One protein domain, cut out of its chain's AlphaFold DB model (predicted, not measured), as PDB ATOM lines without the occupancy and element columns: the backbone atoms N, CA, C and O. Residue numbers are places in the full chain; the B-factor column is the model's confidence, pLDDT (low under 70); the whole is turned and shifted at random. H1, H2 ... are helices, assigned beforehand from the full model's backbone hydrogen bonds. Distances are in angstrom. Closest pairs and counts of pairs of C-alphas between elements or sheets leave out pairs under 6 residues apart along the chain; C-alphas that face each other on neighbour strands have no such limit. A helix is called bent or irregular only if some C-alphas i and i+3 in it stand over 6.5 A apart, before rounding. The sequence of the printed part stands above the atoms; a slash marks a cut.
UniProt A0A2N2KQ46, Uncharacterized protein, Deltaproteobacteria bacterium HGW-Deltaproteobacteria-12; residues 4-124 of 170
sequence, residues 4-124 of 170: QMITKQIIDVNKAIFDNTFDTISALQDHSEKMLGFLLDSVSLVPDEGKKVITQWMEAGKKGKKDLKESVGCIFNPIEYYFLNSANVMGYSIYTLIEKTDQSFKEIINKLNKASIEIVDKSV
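What this domain is: This is residues 4 to 124 of the 170 residues of an uncharacterized protein of Deltaproteobacteria bacterium HGW-Deltaproteobacteria-12 (UniProt A0A2N2KQ46). Three long helices run lengthwise as a slender, open rod, the chain going along it, back and along it again: H1 is in the middle, H2 packs along one side of it and H3 along another, so that H2 and H3 come near each other only by the link that joins them. H3 is the shortest and has a kink, and the turn from H1 to H2 sticks out at one end with residues 42 to 47. The printed part has 121 residues with three named helices, in the order H1, H2, H3, and no named strand; the class is all helix. It is only just loose, close to extended, with a radius of gyration of the C-alphas of 20.1 A, and it spans 66 by 28 by 14 A.

How they stand to each other: Begin with H2, residues 48 to 87, the longest helix by residues. It touches H1, residues 4 to 42, at a shallow tilt of 3 degrees, opposite ways, and the two form a helical hairpin. Look for their closest C-alphas at Gln 4 and Leu 84, 5.4 A apart. On H1, go on to Leu 28: its C-alpha is 7.2 A from that of Val 120 in H3, residues 93 to 124, the closest pair of these two helices. H1 and H3 touch at a shallow tilt of 16 degrees and run the same way, centre to centre 13.0 A. H2 and H3 are close but not clearly touching, with their closest C-alphas, those of Ala 87 and Ile 94, 7.6 A apart and their centres 20.7 A apart. In H1 every O i to N i+4 pair is within hydrogen-bond range; in H2 34 of 36 are, and in H3 27 of 28.

Where its parts are: Find C-alpha 48 at (-16.731, 36.946, -38.042); from there H2 runs 58.0 A to C-alpha 87. H2 is neither bent nor irregular, but only just: C-alphas 74 and 77 are 6.2 A apart. H1 begins at C-alpha 4, at (-32.766, -15.345, -19.765), and measures 56.9 A to C-alpha 42. H3 runs 46.5 A from C-alpha 93 to C-alpha 124 at (-25.308, 29.511, -12.908), with a kink of 25 degrees near residue 100.

The domain as a whole: The two C-alphas farthest apart are those of Ser 44 and Val 89, 66.0 A. The printed part runs from residue 4 to 124 with no cut, and both links, H1 to H2 and H2 to H3, are tight, with 5 residues each. The mean pLDDT of the printed part is 72.1; look for values under 70 at residues 4 to 7, residue 17, residues 42 to 45, residues 86 to 113 and residues 115 to 124.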
ATOM      1  N   GLN A   4     -32.370 -16.300 -18.721       67.62
ATOM      2  CA  GLN A   4     -32.766 -15.345 -19.765       67.62
ATOM      3  C   GLN A   4     -33.491 -14.104 -19.214       67.62
ATOM      4  O   GLN A   4     -33.276 -13.001 -19.710       67.62
ATOM      5  N   MET A   5     -34.330 -14.253 -18.178       69.94
ATOM      6  CA  MET A   5     -35.034 -13.109 -17.575       69.94
ATOM      7  C   MET A   5     -34.054 -12.160 -16.887       69.94
ATOM      8  O   MET A   5     -34.206 -10.946 -16.969       69.94
ATOM      9  N   ILE A   6     -33.036 -12.722 -16.238       68.88
ATOM     10  CA  ILE A   6     -31.996 -11.961 -15.547       68.88
ATOM     11  C   ILE A   6     -31.118 -11.227 -16.560       68.88
ATOM     12  O   ILE A   6     -30.884 -10.032 -16.425       68.88
ATOM     13  N   THR A   7     -30.679 -11.919 -17.612       69.19
ATOM     14  CA  THR A   7     -29.913 -11.308 -18.699       69.19
ATOM     15  C   THR A   7     -30.649 -10.128 -19.321       69.19
ATOM     16  O   THR A   7     -30.062  -9.059 -19.476       69.19
ATOM     17  N   LYS A   8     -31.945 -10.291 -19.608       76.69
ATOM     18  CA  LYS A   8     -32.778  -9.205 -20.122       76.69
ATOM     19  C   LYS A   8     -32.818  -8.009 -19.169       76.69
ATOM     20  O   LYS A   8     -32.560  -6.888 -19.592       76.69
ATOM     21  N   GLN A   9     -33.042  -8.252 -17.876       70.00
ATOM     22  CA  GLN A   9     -33.045  -7.193 -16.860       70.00
ATOM     23  C   GLN A   9     -31.719  -6.423 -16.804       70.00
ATOM     24  O   GLN A   9     -31.729  -5.204 -16.672       70.00
ATOM     25  N   ILE A  10     -30.576  -7.099 -16.941       71.12
ATOM     26  CA  ILE A  10     -29.259  -6.442 -16.963       71.12
ATOM     27  C   ILE A  10     -29.122  -5.530 -18.185       71.12
ATOM     28  O   ILE A  10     -28.595  -4.421 -18.082       71.12
ATOM     29  N   ILE A  11     -29.571  -5.994 -19.350       76.62
ATOM     30  CA  ILE A  11     -29.518  -5.212 -20.586       76.62
ATOM     31  C   ILE A  11     -30.419  -3.980 -20.471       76.62
ATOM     32  O   ILE A  11     -29.967  -2.874 -20.767       76.62
ATOM     33  N   ASP A  12     -31.642  -4.151 -19.963       76.50
ATOM     34  CA  ASP A  12     -32.591  -3.059 -19.735       76.50
ATOM     35  C   ASP A  12     -32.027  -2.012 -18.760       76.50
ATOM     36  O   ASP A  12     -32.127  -0.809 -19.009       76.50
ATOM     37  N   VAL A  13     -31.362  -2.449 -17.683       71.88
ATOM     38  CA  VAL A  13     -30.679  -1.553 -16.736       71.88
ATOM     39  C   VAL A  13     -29.552  -0.779 -17.421       71.88
ATOM     40  O   VAL A  13     -29.495   0.442 -17.298       71.88
ATOM     41  N   ASN A  14     -28.676  -1.446 -18.179       72.31
ATOM     42  CA  ASN A  14     -27.588  -0.774 -18.897       72.31
ATOM     43  C   ASN A  14     -28.109   0.268 -19.893       72.31
ATOM     44  O   ASN A  14     -27.553   1.364 -19.992       72.31
ATOM     45  N   LYS A  15     -29.199  -0.053 -20.594       81.50
ATOM     46  CA  LYS A  15     -29.862   0.864 -21.520       81.50
ATOM     47  C   LYS A  15     -30.418   2.088 -20.797       81.50
ATOM     48  O   LYS A  15     -30.107   3.209 -21.185       81.50
ATOM     49  N   ALA A  16     -31.144   1.886 -19.698       76.62
ATOM     50  CA  ALA A  16     -31.682   2.980 -18.893       76.62
ATOM     51  C   ALA A  16     -30.577   3.891 -18.325       76.62
ATOM     52  O   ALA A  16     -30.730   5.110 -18.288       76.62
ATOM     53  N   ILE A  17     -29.441   3.327 -17.901       69.62
ATOM     54  CA  ILE A  17     -28.289   4.106 -17.419       69.62
ATOM     55  C   ILE A  17     -27.687   4.940 -18.545       69.62
ATOM     56  O   ILE A  17     -27.400   6.124 -18.337       69.62
ATOM     57  N   PHE A  18     -27.486   4.332 -19.716       78.19
ATOM     58  CA  PHE A  18     -26.974   5.037 -20.880       78.19
ATOM     59  C   PHE A  18     -27.893   6.202 -21.247       78.19
ATOM     60  O   PHE A  18     -27.406   7.325 -21.337       78.19
ATOM     61  N   ASP A  19     -29.200   5.962 -21.366       81.38
ATOM     62  CA  ASP A  19     -30.181   6.994 -21.712       81.38
ATOM     63  C   ASP A  19     -30.161   8.152 -20.703       81.38
ATOM     64  O   ASP A  19     -29.995   9.308 -21.091       81.38
ATOM     65  N   ASN A  20     -30.204   7.853 -19.399       73.56
ATOM     66  CA  ASN A  20     -30.168   8.874 -18.344       73.56
ATOM     67  C   ASN A  20     -28.854   9.680 -18.334       73.56
ATOM     68  O   ASN A  20     -28.855  10.905 -18.181       73.56
ATOM     69  N   THR A  21     -27.716   9.001 -18.495       70.00
ATOM     70  CA  THR A  21     -26.386   9.631 -18.542       70.00
ATOM     71  C   THR A  21     -26.256  10.515 -19.774       70.00
ATOM     72  O   THR A  21     -25.801  11.657 -19.691       70.00
ATOM     73  N   PHE A  22     -26.684   9.995 -20.921       79.62
ATOM     74  CA  PHE A  22     -26.655  10.691 -22.192       79.62
ATOM     75  C   PHE A  22     -27.528  11.946 -22.156       79.62
ATOM     76  O   PHE A  22     -27.087  13.007 -22.600       79.62
ATOM     77  N   ASP A  23     -28.736  11.858 -21.601       80.94
ATOM     78  CA  ASP A  23     -29.646  12.998 -21.485       80.94
ATOM     79  C   ASP A  23     -29.083  14.067 -20.530       80.94
ATOM     80  O   ASP A  23     -29.155  15.262 -20.821       80.94
ATOM     81  N   THR A  24     -28.411  13.654 -19.449       72.88
ATOM     82  CA  THR A  24     -27.729  14.572 -18.515       72.88
ATOM     83  C   THR A  24     -26.577  15.321 -19.189       72.88
ATOM     84  O   THR A  24     -26.510  16.551 -19.134       72.88
ATOM     85  N   ILE A  25     -25.683  14.599 -19.874       72.94
ATOM     86  CA  ILE A  25     -24.566  15.202 -20.620       72.94
ATOM     87  C   ILE A  25     -25.103  16.098 -21.742       72.94
ATOM     88  O   ILE A  25     -24.577  17.186 -21.976       72.94
ATOM     89  N   SER A  26     -26.192  15.682 -22.393       82.19
ATOM     90  CA  SER A  26     -26.870  16.468 -23.422       82.19
ATOM     91  C   SER A  26     -27.368  17.802 -22.884       82.19
ATOM     92  O   SER A  26     -27.111  18.822 -23.516       82.19
ATOM     93  N   ALA A  27     -28.029  17.807 -21.726       78.25
ATOM     94  CA  ALA A  27     -28.514  19.028 -21.091       78.25
ATOM     95  C   ALA A  27     -27.363  19.964 -20.689       78.25
ATOM     96  O   ALA A  27     -27.462  21.183 -20.856       78.25
ATOM     97  N   LEU A  28     -26.248  19.405 -20.206       74.62
ATOM     98  CA  LEU A  28     -25.058  20.182 -19.866       74.62
ATOM     99  C   LEU A  28     -24.427  20.841 -21.101       74.62
ATOM    100  O   LEU A  28     -24.070  22.025 -21.069       74.62
ATOM    101  N   GLN A  29     -24.293  20.085 -22.190       76.81
ATOM    102  CA  GLN A  29     -23.784  20.616 -23.449       76.81
ATOM    103  C   GLN A  29     -24.703  21.728 -23.971       76.81
ATOM    104  O   GLN A  29     -24.213  22.802 -24.307       76.81
ATOM    105  N   ASP A  30     -26.024  21.528 -23.934       83.62
ATOM    106  CA  ASP A  30     -27.000  22.536 -24.364       83.62
ATOM    107  C   ASP A  30     -26.902  23.822 -23.517       83.62
ATOM    108  O   ASP A  30     -27.060  24.934 -24.032       83.62
ATOM    109  N   HIS A  31     -26.621  23.708 -22.213       76.44
ATOM    110  CA  HIS A  31     -26.390  24.872 -21.354       76.44
ATOM    111  C   HIS A  31     -25.075  25.594 -21.684       76.44
ATOM    112  O   HIS A  31     -25.053  26.824 -21.774       76.44
ATOM    113  N   SER A  32     -24.004  24.835 -21.924       74.31
ATOM    114  CA  SER A  32     -22.688  25.370 -22.293       74.31
ATOM    115  C   SER A  32     -22.720  26.082 -23.648       74.31
ATOM    116  O   SER A  32     -22.170  27.172 -23.781       74.31
ATOM    117  N   GLU A  33     -23.419  25.522 -24.636       83.62
ATOM    118  CA  GLU A  33     -23.603  26.141 -25.954       83.62
ATOM    119  C   GLU A  33     -24.377  27.458 -25.862       83.62
ATOM    120  O   GLU A  33     -24.012  28.433 -26.515       83.62
ATOM    121  N   LYS A  34     -25.405  27.537 -25.005       82.69
ATOM    122  CA  LYS A  34     -26.102  28.805 -24.734       82.69
ATOM    123  C   LYS A  34     -25.148  29.846 -24.156       82.69
ATOM    124  O   LYS A  34     -25.135  30.978 -24.626       82.69
ATOM    125  N   MET A  35     -24.339  29.470 -23.162       75.75
ATOM    126  CA  MET A  35     -23.344  30.369 -22.566       75.75
ATOM    127  C   MET A  35     -22.325  30.846 -23.606       75.75
ATOM    128  O   MET A  35     -22.007  32.033 -23.655       75.75
ATOM    129  N   LEU A  36     -21.853  29.943 -24.466       78.50
ATOM    130  CA  LEU A  36     -20.927  30.275 -25.541       78.50
ATOM    131  C   LEU A  36     -21.568  31.216 -26.568       78.50
ATOM    132  O   LEU A  36     -20.933  32.190 -26.961       78.50
ATOM    133  N   GLY A  37     -22.836  30.993 -26.928       80.62
ATOM    134  CA  GLY A  37     -23.620  31.908 -27.760       80.62
ATOM    135  C   GLY A  37     -23.698  33.312 -27.154       80.62
ATOM    136  O   GLY A  37     -23.330  34.286 -27.805       80.62
ATOM    137  N   PHE A  38     -24.044  33.419 -25.866       75.88
ATOM    138  CA  PHE A  38     -24.056  34.709 -25.166       75.88
ATOM    139  C   PHE A  38     -22.687  35.406 -25.168       75.88
ATOM    140  O   PHE A  38     -22.625  36.630 -25.298       75.88
ATOM    141  N   LEU A  39     -21.588  34.658 -25.016       72.50
ATOM    142  CA  LEU A  39     -20.230  35.211 -25.068       72.50
ATOM    143  C   LEU A  39     -19.869  35.706 -26.472       72.50
ATOM    144  O   LEU A  39     -19.320  36.800 -26.598       72.50
ATOM    145  N   LEU A  40     -20.203  34.950 -27.518       76.25
ATOM    146  CA  LEU A  40     -19.971  35.352 -28.910       76.25
ATOM    147  C   LEU A  40     -20.731  36.626 -29.289       76.25
ATOM    148  O   LEU A  40     -20.193  37.460 -30.021       76.25
ATOM    149  N   ASP A  41     -21.944  36.793 -28.764       74.38
ATOM    150  CA  ASP A  41     -22.766  37.984 -28.986       74.38
ATOM    151  C   ASP A  41     -22.271  39.195 -28.181       74.38
ATOM    152  O   ASP A  41     -22.399  40.340 -28.617       74.38
ATOM    153  N   SER A  42     -21.691  38.957 -26.999       67.69
ATOM    154  CA  SER A  42     -21.255  40.014 -26.075       67.69
ATOM    155  C   SER A  42     -19.842  40.536 -26.354       67.69
ATOM    156  O   SER A  42     -19.507  41.651 -25.956       67.69
ATOM    157  N   VAL A  43     -18.988  39.737 -26.996       67.00
ATOM    158  CA  VAL A  43     -17.582  40.078 -27.227       67.00
ATOM    159  C   VAL A  43     -17.420  40.670 -28.628       67.00
ATOM    160  O   VAL A  43     -17.364  39.955 -29.624       67.00
ATOM    161  N   SER A  44     -17.242  41.993 -28.711       63.62
ATOM    162  CA  SER A  44     -16.897  42.705 -29.960       63.62
ATOM    163  C   SER A  44     -15.525  42.316 -30.541       63.62
ATOM    164  O   SER A  44     -15.131  42.807 -31.593       63.62
ATOM    165  N   LEU A  45     -14.780  41.479 -29.817       64.25
ATOM    166  CA  LEU A  45     -13.394  41.076 -30.052       64.25
ATOM    167  C   LEU A  45     -13.255  39.759 -30.839       64.25
ATOM    168  O   LEU A  45     -12.133  39.394 -31.173       64.25
ATOM    169  N   VAL A  46     -14.351  39.047 -31.133       71.94
ATOM    170  CA  VAL A  46     -14.313  37.832 -31.970       71.94
ATOM    171  C   VAL A  46     -14.623  38.211 -33.426       71.94
ATOM    172  O   VAL A  46     -15.747  38.640 -33.696       71.94
ATOM    173  N   PRO A  47     -13.671  38.054 -34.368       78.56
ATOM    174  CA  PRO A  47     -13.909  38.289 -35.792       78.56
ATOM    175  C   PRO A  47     -14.963  37.331 -36.358       78.56
ATOM    176  O   PRO A  47     -15.115  36.213 -35.862       78.56
ATOM    177  N   ASP A  48     -15.638  37.726 -37.438       80.75
ATOM    178  CA  ASP A  48     -16.731  36.946 -38.042       80.75
ATOM    179  C   ASP A  48     -16.310  35.521 -38.441       80.75
ATOM    180  O   ASP A  48     -17.055  34.565 -38.219       80.75
ATOM    181  N   GLU A  49     -15.077  35.352 -38.926       78.56
ATOM    182  CA  GLU A  49     -14.509  34.036 -39.247       78.56
ATOM    183  C   GLU A  49     -14.432  33.130 -38.002       78.56
ATOM    184  O   GLU A  49     -14.780  31.951 -38.050       78.56
ATOM    185  N   GLY A  50     -14.056  33.693 -36.847       75.12
ATOM    186  CA  GLY A  50     -14.006  32.972 -35.573       75.12
ATOM    187  C   GLY A  50     -15.396  32.585 -35.069       75.12
ATOM    188  O   GLY A  50     -15.597  31.455 -34.622       75.12
ATOM    189  N   LYS A  51     -16.383  33.481 -35.210       80.69
ATOM    190  CA  LYS A  51     -17.786  33.184 -34.873       80.69
ATOM    191  C   LYS A  51     -18.327  32.028 -35.712       80.69
ATOM    192  O   LYS A  51     -18.990  31.136 -35.181       80.69
ATOM    193  N   LYS A  52     -18.006  32.012 -37.008       84.25
ATOM    194  CA  LYS A  52     -18.412  30.953 -37.937       84.25
ATOM    195  C   LYS A  52     -17.821  29.597 -37.552       84.25
ATOM    196  O   LYS A  52     -18.570  28.629 -37.458       84.25
ATOM    197  N   VAL A  53     -16.519  29.530 -37.270       76.75
ATOM    198  CA  VAL A  53     -15.848  28.284 -36.852       76.75
ATOM    199  C   VAL A  53     -16.449  27.734 -35.557       76.75
ATOM    200  O   VAL A  53     -16.734  26.543 -35.466       76.75
ATOM    201  N   ILE A  54     -16.701  28.595 -34.567       76.62
ATOM    202  CA  ILE A  54     -17.293  28.168 -33.292       76.62
ATOM    203  C   ILE A  54     -18.733  27.681 -33.496       76.62
ATOM    204  O   ILE A  54     -19.113  26.652 -32.943       76.62
ATOM    205  N   THR A  55     -19.516  28.359 -34.338       82.81
ATOM    206  CA  THR A  55     -20.887  27.939 -34.669       82.81
ATOM    207  C   THR A  55     -20.907  26.564 -35.337       82.81
ATOM    208  O   THR A  55     -21.647  25.681 -34.908       82.81
ATOM    209  N   GLN A  56     -20.034  26.341 -36.322       78.81
ATOM    210  CA  GLN A  56     -19.888  25.044 -36.987       78.81
ATOM    211  C   GLN A  56     -19.456  23.940 -36.015       78.81
ATOM    212  O   GLN A  56     -19.944  22.814 -36.102       78.81
ATOM    213  N   TRP A  57     -18.571  24.251 -35.065       76.44
ATOM    214  CA  TRP A  57     -18.166  23.311 -34.022       76.44
ATOM    215  C   TRP A  57     -19.336  22.921 -33.104       76.44
ATOM    216  O   TRP A  57     -19.512  21.732 -32.831       76.44
ATOM    217  N   MET A  58     -20.183  23.875 -32.694       80.88
ATOM    218  CA  MET A  58     -21.395  23.571 -31.915       80.88
ATOM    219  C   MET A  58     -22.369  22.680 -32.701       80.88
ATOM    220  O   MET A  58     -22.896  21.705 -32.169       80.88
ATOM    221  N   GLU A  59     -22.596  22.969 -33.984       87.56
ATOM    222  CA  GLU A  59     -23.465  22.155 -34.845       87.56
ATOM    223  C   GLU A  59     -22.925  20.731 -35.038       87.56
ATOM    224  O   GLU A  59     -23.676  19.756 -34.919       87.56
ATOM    225  N   ALA A  60     -21.618  20.591 -35.271       78.69
ATOM    226  CA  ALA A  60     -20.955  19.296 -35.361       78.69
ATOM    227  C   ALA A  60     -21.058  18.513 -34.043       78.69
ATOM    228  O   ALA A  60     -21.323  17.310 -34.067       78.69
ATOM    229  N   GLY A  61     -20.923  19.189 -32.896       76.69
ATOM    230  CA  GLY A  61     -21.122  18.604 -31.571       76.69
ATOM    231  C   GLY A  61     -22.542  18.068 -31.364       76.69
ATOM    232  O   GLY A  61     -22.711  16.937 -30.906       76.69
ATOM    233  N   LYS A  62     -23.575  18.824 -31.763       87.12
ATOM    234  CA  LYS A  62     -24.977  18.359 -31.727       87.12
ATOM    235  C   LYS A  62     -25.199  17.128 -32.591       87.12
ATOM    236  O   LYS A  62     -25.882  16.194 -32.170       87.12
ATOM    237  N   LYS A  63     -24.627  17.129 -33.797       87.75
ATOM    238  CA  LYS A  63     -24.723  15.997 -34.715       87.75
ATOM    239  C   LYS A  63     -24.029  14.762 -34.137       87.75
ATOM    240  O   LYS A  63     -24.664  13.723 -34.029       87.75
ATOM    241  N   GLY A  64     -22.784  14.891 -33.679       78.38
ATOM    242  CA  GLY A  64     -22.028  13.782 -33.088       78.38
ATOM    243  C   GLY A  64     -22.722  13.172 -31.867       78.38
ATOM    244  O   GLY A  64     -22.757  11.953 -31.722       78.38
ATOM    245  N   LYS A  65     -23.354  14.005 -31.031       84.31
ATOM    246  CA  LYS A  65     -24.212  13.565 -29.922       84.31
ATOM    247  C   LYS A  65     -25.373  12.699 -30.425       84.31
ATOM    248  O   LYS A  65     -25.562  11.587 -29.938       84.31
ATOM    249  N   LYS A  66     -26.129  13.172 -31.420       89.56
ATOM    250  CA  LYS A  66     -27.242  12.415 -32.017       89.56
ATOM    251  C   LYS A  66     -26.771  11.083 -32.616       89.56
ATOM    252  O   LYS A  66     -27.339  10.045 -32.284       89.56
ATOM    253  N   ASP A  67     -25.708  11.119 -33.413       85.06
ATOM    254  CA  ASP A  67     -25.135   9.940 -34.068       85.06
ATOM    255  C   ASP A  67     -24.667   8.899 -33.026       85.06
ATOM    256  O   ASP A  67     -24.874   7.697 -33.200       85.06
ATOM    257  N   LEU A  68     -24.104   9.347 -31.893       83.38
ATOM    258  CA  LEU A  68     -23.737   8.477 -30.770       83.38
ATOM    259  C   LEU A  68     -24.962   7.795 -30.139       83.38
ATOM    260  O   LEU A  68     -24.917   6.586 -29.910       83.38
ATOM    261  N   LYS A  69     -26.051   8.536 -29.873       87.94
ATOM    262  CA  LYS A  69     -27.288   7.963 -29.298       87.94
ATOM    263  C   LYS A  69     -27.875   6.893 -30.212       87.94
ATOM    264  O   LYS A  69     -28.232   5.815 -29.746       87.94
ATOM    265  N   GLU A  70     -27.946   7.186 -31.507       89.06
ATOM    266  CA  GLU A  70     -28.471   6.264 -32.516       89.06
ATOM    267  C   GLU A  70     -27.600   5.007 -32.638       89.06
ATOM    268  O   GLU A  70     -28.119   3.892 -32.600       89.06
ATOM    269  N   SER A  71     -26.276   5.170 -32.703       82.75
ATOM    270  CA  SER A  71     -25.333   4.051 -32.795       82.75
ATOM    271  C   SER A  71     -25.422   3.121 -31.582       82.75
ATOM    272  O   SER A  71     -25.583   1.911 -31.736       82.75
ATOM    273  N   VAL A  72     -25.410   3.675 -30.365       78.62
ATOM    274  CA  VAL A  72     -25.528   2.877 -29.136       78.62
ATOM    275  C   VAL A  72     -26.897   2.197 -29.042       78.62
ATOM    276  O   VAL A  72     -26.963   1.013 -28.710       78.62
ATOM    277  N   GLY A  73     -27.979   2.888 -29.414       79.62
ATOM    278  CA  GLY A  73     -29.318   2.301 -29.492       79.62
ATOM    279  C   GLY A  73     -29.383   1.079 -30.416       79.62
ATOM    280  O   GLY A  73     -29.979   0.065 -30.054       79.62
ATOM    281  N   CYS A  74     -28.710   1.137 -31.568       83.12
ATOM    282  CA  CYS A  74     -28.618   0.025 -32.517       83.12
ATOM    283  C   CYS A  74     -27.802  -1.168 -31.987       83.12
ATOM    284  O   CYS A  74     -28.083  -2.305 -32.366       83.12
ATOM    285  N   ILE A  75     -26.817  -0.936 -31.113       77.56
ATOM    286  CA  ILE A  75     -25.919  -1.974 -30.571       77.56
ATOM    287  C   ILE A  75     -26.591  -2.816 -29.469       77.56
ATOM    288  O   ILE A  75     -26.226  -3.977 -29.274       77.56
ATOM    289  N   PHE A  76     -27.610  -2.296 -28.781       78.62
ATOM    290  CA  PHE A  76     -28.294  -3.052 -27.725       78.62
ATOM    291  C   PHE A  76     -29.037  -4.292 -28.243       78.62
ATOM    292  O   PHE A  76     -28.998  -5.327 -27.586       78.62
ATOM    293  N   ASN A  77     -29.633  -4.235 -29.437       81.69
ATOM    294  CA  ASN A  77     -30.361  -5.366 -30.026       81.69
ATOM    295  C   ASN A  77     -29.472  -6.606 -30.281       81.69
ATOM    296  O   ASN A  77     -29.841  -7.703 -29.855       81.69
ATOM    297  N   PRO A  78     -28.301  -6.496 -30.946       81.00
ATOM    298  CA  PRO A  78     -27.416  -7.642 -31.112       81.00
ATOM    299  C   PRO A  78     -26.830  -8.119 -29.778       81.00
ATOM    300  O   PRO A  78     -26.746  -9.327 -29.572       81.00
ATOM    301  N   ILE A  79     -26.476  -7.219 -28.851       75.75
ATOM    302  CA  ILE A  79     -26.022  -7.611 -27.505       75.75
ATOM    303  C   ILE A  79     -27.100  -8.439 -26.806       75.75
ATOM    304  O   ILE A  79     -26.799  -9.515 -26.293       75.75
ATOM    305  N   GLU A  80     -28.354  -7.991 -26.837       78.25
ATOM    306  CA  GLU A  80     -29.475  -8.726 -26.256       78.25
ATOM    307  C   GLU A  80     -29.608 -10.122 -26.856       78.25
ATOM    308  O   GLU A  80     -29.642 -11.107 -26.120       78.25
ATOM    309  N   TYR A  81     -29.558 -10.230 -28.182       80.38
ATOM    310  CA  TYR A  81     -29.598 -11.513 -28.876       80.38
ATOM    311  C   TYR A  81     -28.452 -12.461 -28.465       80.38
ATOM    312  O   TYR A  81     -28.695 -13.620 -28.117       80.38
ATOM    313  N   TYR A  82     -27.199 -11.988 -28.456       76.44
ATOM    314  CA  TYR A  82     -26.035 -12.809 -28.093       76.44
ATOM    315  C   TYR A  82     -26.045 -13.230 -26.619       76.44
ATOM    316  O   TYR A  82     -25.748 -14.384 -26.290       76.44
ATOM    317  N   PHE A  83     -26.392 -12.313 -25.716       72.69
ATOM    318  CA  PHE A  83     -26.416 -12.591 -24.285       72.69
ATOM    319  C   PHE A  83     -27.584 -13.504 -23.894       72.69
ATOM    320  O   PHE A  83     -27.390 -14.417 -23.093       72.69
ATOM    321  N   LEU A  84     -28.775 -13.335 -24.480       75.50
ATOM    322  CA  LEU A  84     -29.906 -14.237 -24.232       75.50
ATOM    323  C   LEU A  84     -29.629 -15.657 -24.740       75.50
ATOM    324  O   LEU A  84     -29.944 -16.626 -24.048       75.50
ATOM    325  N   ASN A  85     -28.976 -15.789 -25.898       74.81
ATOM    326  CA  ASN A  85     -28.599 -17.092 -26.445       74.81
ATOM    327  C   ASN A  85     -27.501 -17.783 -25.621       74.81
ATOM    328  O   ASN A  85     -27.555 -18.996 -25.422       74.81
ATOM    329  N   SER A  86     -26.527 -17.028 -25.101       68.88
ATOM    330  CA  SER A  86     -25.438 -17.571 -24.271       68.88
ATOM    331  C   SER A  86     -25.842 -17.849 -22.818       68.88
ATOM    332  O   SER A  86     -25.265 -18.735 -22.183       68.88
ATOM    333  N   ALA A  87     -26.874 -17.179 -22.292       64.69
ATOM    334  CA  ALA A  87     -27.411 -17.431 -20.951       64.69
ATOM    335  C   ALA A  87     -27.966 -18.856 -20.773       64.69
ATOM    336  O   ALA A  87     -27.986 -19.370 -19.655       64.69
ATOM    337  N   ASN A  88     -28.341 -19.523 -21.867       62.12
ATOM    338  CA  ASN A  88     -28.715 -20.940 -21.864       62.12
ATOM    339  C   ASN A  88     -27.533 -21.885 -21.576       62.12
ATOM    340  O   ASN A  88     -27.755 -23.042 -21.235       62.12
ATOM    341  N   VAL A  89     -26.288 -21.407 -21.700       62.47
ATOM    342  CA  VAL A  89     -25.061 -22.221 -21.619       62.47
ATOM    343  C   VAL A  89     -24.273 -21.982 -20.316       62.47
ATOM    344  O   VAL A  89     -23.563 -22.875 -19.866       62.47
ATOM    345  N   MET A  90     -24.395 -20.812 -19.666       60.16
ATOM    346  CA  MET A  90     -23.502 -20.383 -18.563       60.16
ATOM    347  C   MET A  90     -24.221 -19.896 -17.287       60.16
ATOM    348  O   MET A  90     -23.856 -18.875 -16.703       60.16
ATOM    349  N   GLY A  91     -25.222 -20.639 -16.803       59.72
ATOM    350  CA  GLY A  91     -26.104 -20.234 -15.692       59.72
ATOM    351  C   GLY A  91     -25.450 -19.751 -14.376       59.72
ATOM    352  O   GLY A  91     -26.129 -19.080 -13.606       59.72
ATOM    353  N   TYR A  92     -24.163 -20.024 -14.116       54.41
ATOM    354  CA  TYR A  92     -23.443 -19.584 -12.904       54.41
ATOM    355  C   TYR A  92     -22.581 -18.311 -13.067       54.41
ATOM    356  O   TYR A  92     -22.356 -17.623 -12.074       54.41
ATOM    357  N   SER A  93     -22.105 -17.949 -14.269       60.78
ATOM    358  CA  SER A  93     -21.196 -16.788 -14.427       60.78
ATOM    359  C   SER A  93     -21.925 -15.439 -14.459       60.78
ATOM    360  O   SER A  93     -21.339 -14.405 -14.152       60.78
ATOM    361  N   ILE A  94     -23.224 -15.449 -14.769       56.69
ATOM    362  CA  ILE A  94     -24.048 -14.238 -14.879       56.69
ATOM    363  C   ILE A  94     -24.299 -13.601 -13.501       56.69
ATOM    364  O   ILE A  94     -24.305 -12.380 -13.389       56.69
ATOM    365  N   TYR A  95     -24.431 -14.391 -12.430       57.47
ATOM    366  CA  TYR A  95     -24.738 -13.867 -11.090       57.47
ATOM    367  C   TYR A  95     -23.599 -13.049 -10.463       57.47
ATOM    368  O   TYR A  95     -23.853 -12.027  -9.832       57.47
ATOM    369  N   THR A  96     -22.340 -13.442 -10.668       57.88
ATOM    370  CA  THR A  96     -21.179 -12.687 -10.157       57.88
ATOM    371  C   THR A  96     -20.895 -11.428 -10.971       57.88
ATOM    372  O   THR A  96     -20.364 -10.453 -10.434       57.88
ATOM    373  N   LEU A  97     -21.269 -11.427 -12.255       56.91
ATOM    374  CA  LEU A  97     -21.271 -10.225 -13.082       56.91
ATOM    375  C   LEU A  97     -22.244  -9.191 -12.507       56.91
ATOM    376  O   LEU A  97     -21.808  -8.068 -12.282       56.91
ATOM    377  N   ILE A  98     -23.481  -9.590 -12.169       56.00
ATOM    378  CA  ILE A  98     -24.540  -8.709 -11.629       56.00
ATOM    379  C   ILE A  98     -24.078  -7.924 -10.403       56.00
ATOM    380  O   ILE A  98     -24.189  -6.699 -10.380       56.00
ATOM    381  N   GLU A  99     -23.546  -8.611  -9.395       57.00
ATOM    382  CA  GLU A  99     -23.194  -7.991  -8.114       57.00
ATOM    383  C   GLU A  99     -22.029  -6.997  -8.263       57.00
ATOM    384  O   GLU A  99     -22.064  -5.887  -7.731       57.00
ATOM    385  N   LYS A 100     -21.026  -7.340  -9.084       59.28
ATOM    386  CA  LYS A 100     -19.904  -6.437  -9.394       59.28
ATOM    387  C   LYS A 100     -20.328  -5.243 -10.240       59.28
ATOM    388  O   LYS A 100     -19.785  -4.146 -10.071       59.28
ATOM    389  N   THR A 101     -21.285  -5.444 -11.142       56.50
ATOM    390  CA  THR A 101     -21.847  -4.357 -11.935       56.50
ATOM    391  C   THR A 101     -22.680  -3.394 -11.088       56.50
ATOM    392  O   THR A 101     -22.449  -2.195 -11.191       56.50
ATOM    393  N   ASP A 102     -23.562  -3.861 -10.196       57.25
ATOM    394  CA  ASP A 102     -24.448  -2.987  -9.399       57.25
ATOM    395  C   ASP A 102     -23.670  -1.989  -8.517       57.25
ATOM    396  O   ASP A 102     -23.959  -0.788  -8.513       57.25
ATOM    397  N   GLN A 103     -22.618  -2.456  -7.835       56.59
ATOM    398  CA  GLN A 103     -21.769  -1.608  -6.987       56.59
ATOM    399  C   GLN A 103     -21.028  -0.541  -7.807       56.59
ATOM    400  O   GLN A 103     -21.029   0.644  -7.463       56.59
ATOM    401  N   SER A 104     -20.425  -0.963  -8.922       57.72
ATOM    402  CA  SER A 104     -19.676  -0.076  -9.814       57.72
ATOM    403  C   SER A 104     -20.601   0.962 -10.462       57.72
ATOM    404  O   SER A 104     -20.220   2.121 -10.635       57.72
ATOM    405  N   PHE A 105     -21.848   0.583 -10.755       59.62
ATOM    406  CA  PHE A 105     -22.843   1.467 -11.355       59.62
ATOM    407  C   PHE A 105     -23.349   2.549 -10.402       59.62
ATOM    408  O   PHE A 105     -23.422   3.713 -10.799       59.62
ATOM    409  N   LYS A 106     -23.639   2.213  -9.139       62.91
ATOM    410  CA  LYS A 106     -24.043   3.212  -8.131       62.91
ATOM    411  C   LYS A 106     -22.972   4.280  -7.927       62.91
ATOM    412  O   LYS A 106     -23.294   5.462  -7.803       62.91
ATOM    413  N   GLU A 107     -21.699   3.891  -7.939       66.75
ATOM    414  CA  GLU A 107     -20.599   4.850  -7.855       66.75
ATOM    415  C   GLU A 107     -20.502   5.759  -9.079       66.75
ATOM    416  O   GLU A 107     -20.317   6.967  -8.918       66.75
ATOM    417  N   ILE A 108     -20.616   5.201 -10.289       57.94
ATOM    418  CA  ILE A 108     -20.545   5.979 -11.531       57.94
ATOM    419  C   ILE A 108     -21.688   6.994 -11.581       57.94
ATOM    420  O   ILE A 108     -21.426   8.173 -11.813       57.94
ATOM    421  N   ILE A 109     -22.926   6.583 -11.279       56.75
ATOM    422  CA  ILE A 109     -24.082   7.492 -11.261       56.75
ATOM    423  C   ILE A 109     -23.917   8.591 -10.212       56.75
ATOM    424  O   ILE A 109     -24.140   9.761 -10.515       56.75
ATOM    425  N   ASN A 110     -23.472   8.264  -8.996       69.31
ATOM    426  CA  ASN A 110     -23.260   9.283  -7.967       69.31
ATOM    427  C   ASN A 110     -22.150  10.272  -8.341       69.31
ATOM    428  O   ASN A 110     -22.308  11.476  -8.129       69.31
ATOM    429  N   LYS A 111     -21.044   9.794  -8.926       69.38
ATOM    430  CA  LYS A 111     -19.957  10.655  -9.420       69.38
ATOM    431  C   LYS A 111     -20.452  11.564 -10.549       69.38
ATOM    432  O   LYS A 111     -20.163  12.759 -10.525       69.38
ATOM    433  N   LEU A 112     -21.240  11.026 -11.481       56.84
ATOM    434  CA  LEU A 112     -21.792  11.770 -12.611       56.84
ATOM    435  C   LEU A 112     -22.810  12.829 -12.164       56.84
ATOM    436  O   LEU A 112     -22.720  13.980 -12.590       56.84
ATOM    437  N   ASN A 113     -23.726  12.476 -11.259       62.81
ATOM    438  CA  ASN A 113     -24.708  13.403 -10.695       62.81
ATOM    439  C   ASN A 113     -24.022  14.536  -9.929       62.81
ATOM    440  O   ASN A 113     -24.356  15.702 -10.123       62.81
ATOM    441  N   LYS A 114     -23.017  14.216  -9.104       73.81
ATOM    442  CA  LYS A 114     -22.252  15.221  -8.358       73.81
ATOM    443  C   LYS A 114     -21.501  16.171  -9.292       73.81
ATOM    444  O   LYS A 114     -21.600  17.382  -9.116       73.81
ATOM    445  N   ALA A 115     -20.795  15.635 -10.288       64.88
ATOM    446  CA  ALA A 115     -20.084  16.444 -11.275       64.88
ATOM    447  C   ALA A 115     -21.050  17.328 -12.079       64.88
ATOM    448  O   ALA A 115     -20.772  18.503 -12.293       64.88
ATOM    449  N   SER A 116     -22.212  16.797 -12.465       52.25
ATOM    450  CA  SER A 116     -23.223  17.549 -13.215       52.25
ATOM    451  C   SER A 116     -23.824  18.685 -12.385       52.25
ATOM    452  O   SER A 116     -23.913  19.805 -12.878       52.25
ATOM    453  N   ILE A 117     -24.167  18.434 -11.116       65.12
ATOM    454  CA  ILE A 117     -24.650  19.469 -10.187       65.12
ATOM    455  C   ILE A 117     -23.590  20.560 -10.000       65.12
ATOM    456  O   ILE A 117     -23.915  21.740 -10.080       65.12
ATOM    457  N   GLU A 118     -22.325  20.184  -9.799       69.38
ATOM    458  CA  GLU A 118     -21.232  21.141  -9.602       69.38
ATOM    459  C   GLU A 118     -20.975  21.994 -10.850       69.38
ATOM    460  O   GLU A 118     -20.752  23.200 -10.746       69.38
ATOM    461  N   ILE A 119     -21.013  21.386 -12.039       58.53
ATOM    462  CA  ILE A 119     -20.836  22.124 -13.289       58.53
ATOM    463  C   ILE A 119     -22.012  23.080 -13.501       58.53
ATOM    464  O   ILE A 119     -21.763  24.255 -13.765       58.53
ATOM    465  N   VAL A 120     -23.259  22.620 -13.321       55.50
ATOM    466  CA  VAL A 120     -24.462  23.463 -13.440       55.50
ATOM    467  C   VAL A 120     -24.404  24.638 -12.462       55.50
ATOM    468  O   VAL A 120     -24.598  25.778 -12.882       55.50
ATOM    469  N   ASP A 121     -24.064  24.389 -11.197       68.06
ATOM    470  CA  ASP A 121     -23.924  25.422 -10.167       68.06
ATOM    471  C   ASP A 121     -22.852  26.459 -10.545       68.06
ATOM    472  O   ASP A 121     -23.122  27.662 -10.550       68.06
ATOM    473  N   LYS A 122     -21.668  26.018 -10.997       69.38
ATOM    474  CA  LYS A 122     -20.608  26.923 -11.479       69.38
ATOM    475  C   LYS A 122     -21.048  27.756 -12.684       69.38
ATOM    476  O   LYS A 122     -20.734  28.949 -12.742       69.38
ATOM    477  N   SER A 123     -21.778  27.176 -13.639       53.88
ATOM    478  CA  SER A 123     -22.313  27.929 -14.782       53.88
ATOM    479  C   SER A 123     -23.373  28.947 -14.357       53.88
ATOM    480  O   SER A 123     -23.299  30.100 -14.785       53.88
ATOM    481  N   VAL A 124     -24.291  28.590 -13.450       60.91
ATOM    482  CA  VAL A 124     -25.308  29.511 -12.908       60.91
ATOM    483  C   VAL A 124     -24.654  30.671 -12.156       60.91
ATOM    484  O   VAL A 124     -24.999  31.831 -12.387       60.91
TER     485      VAL A 124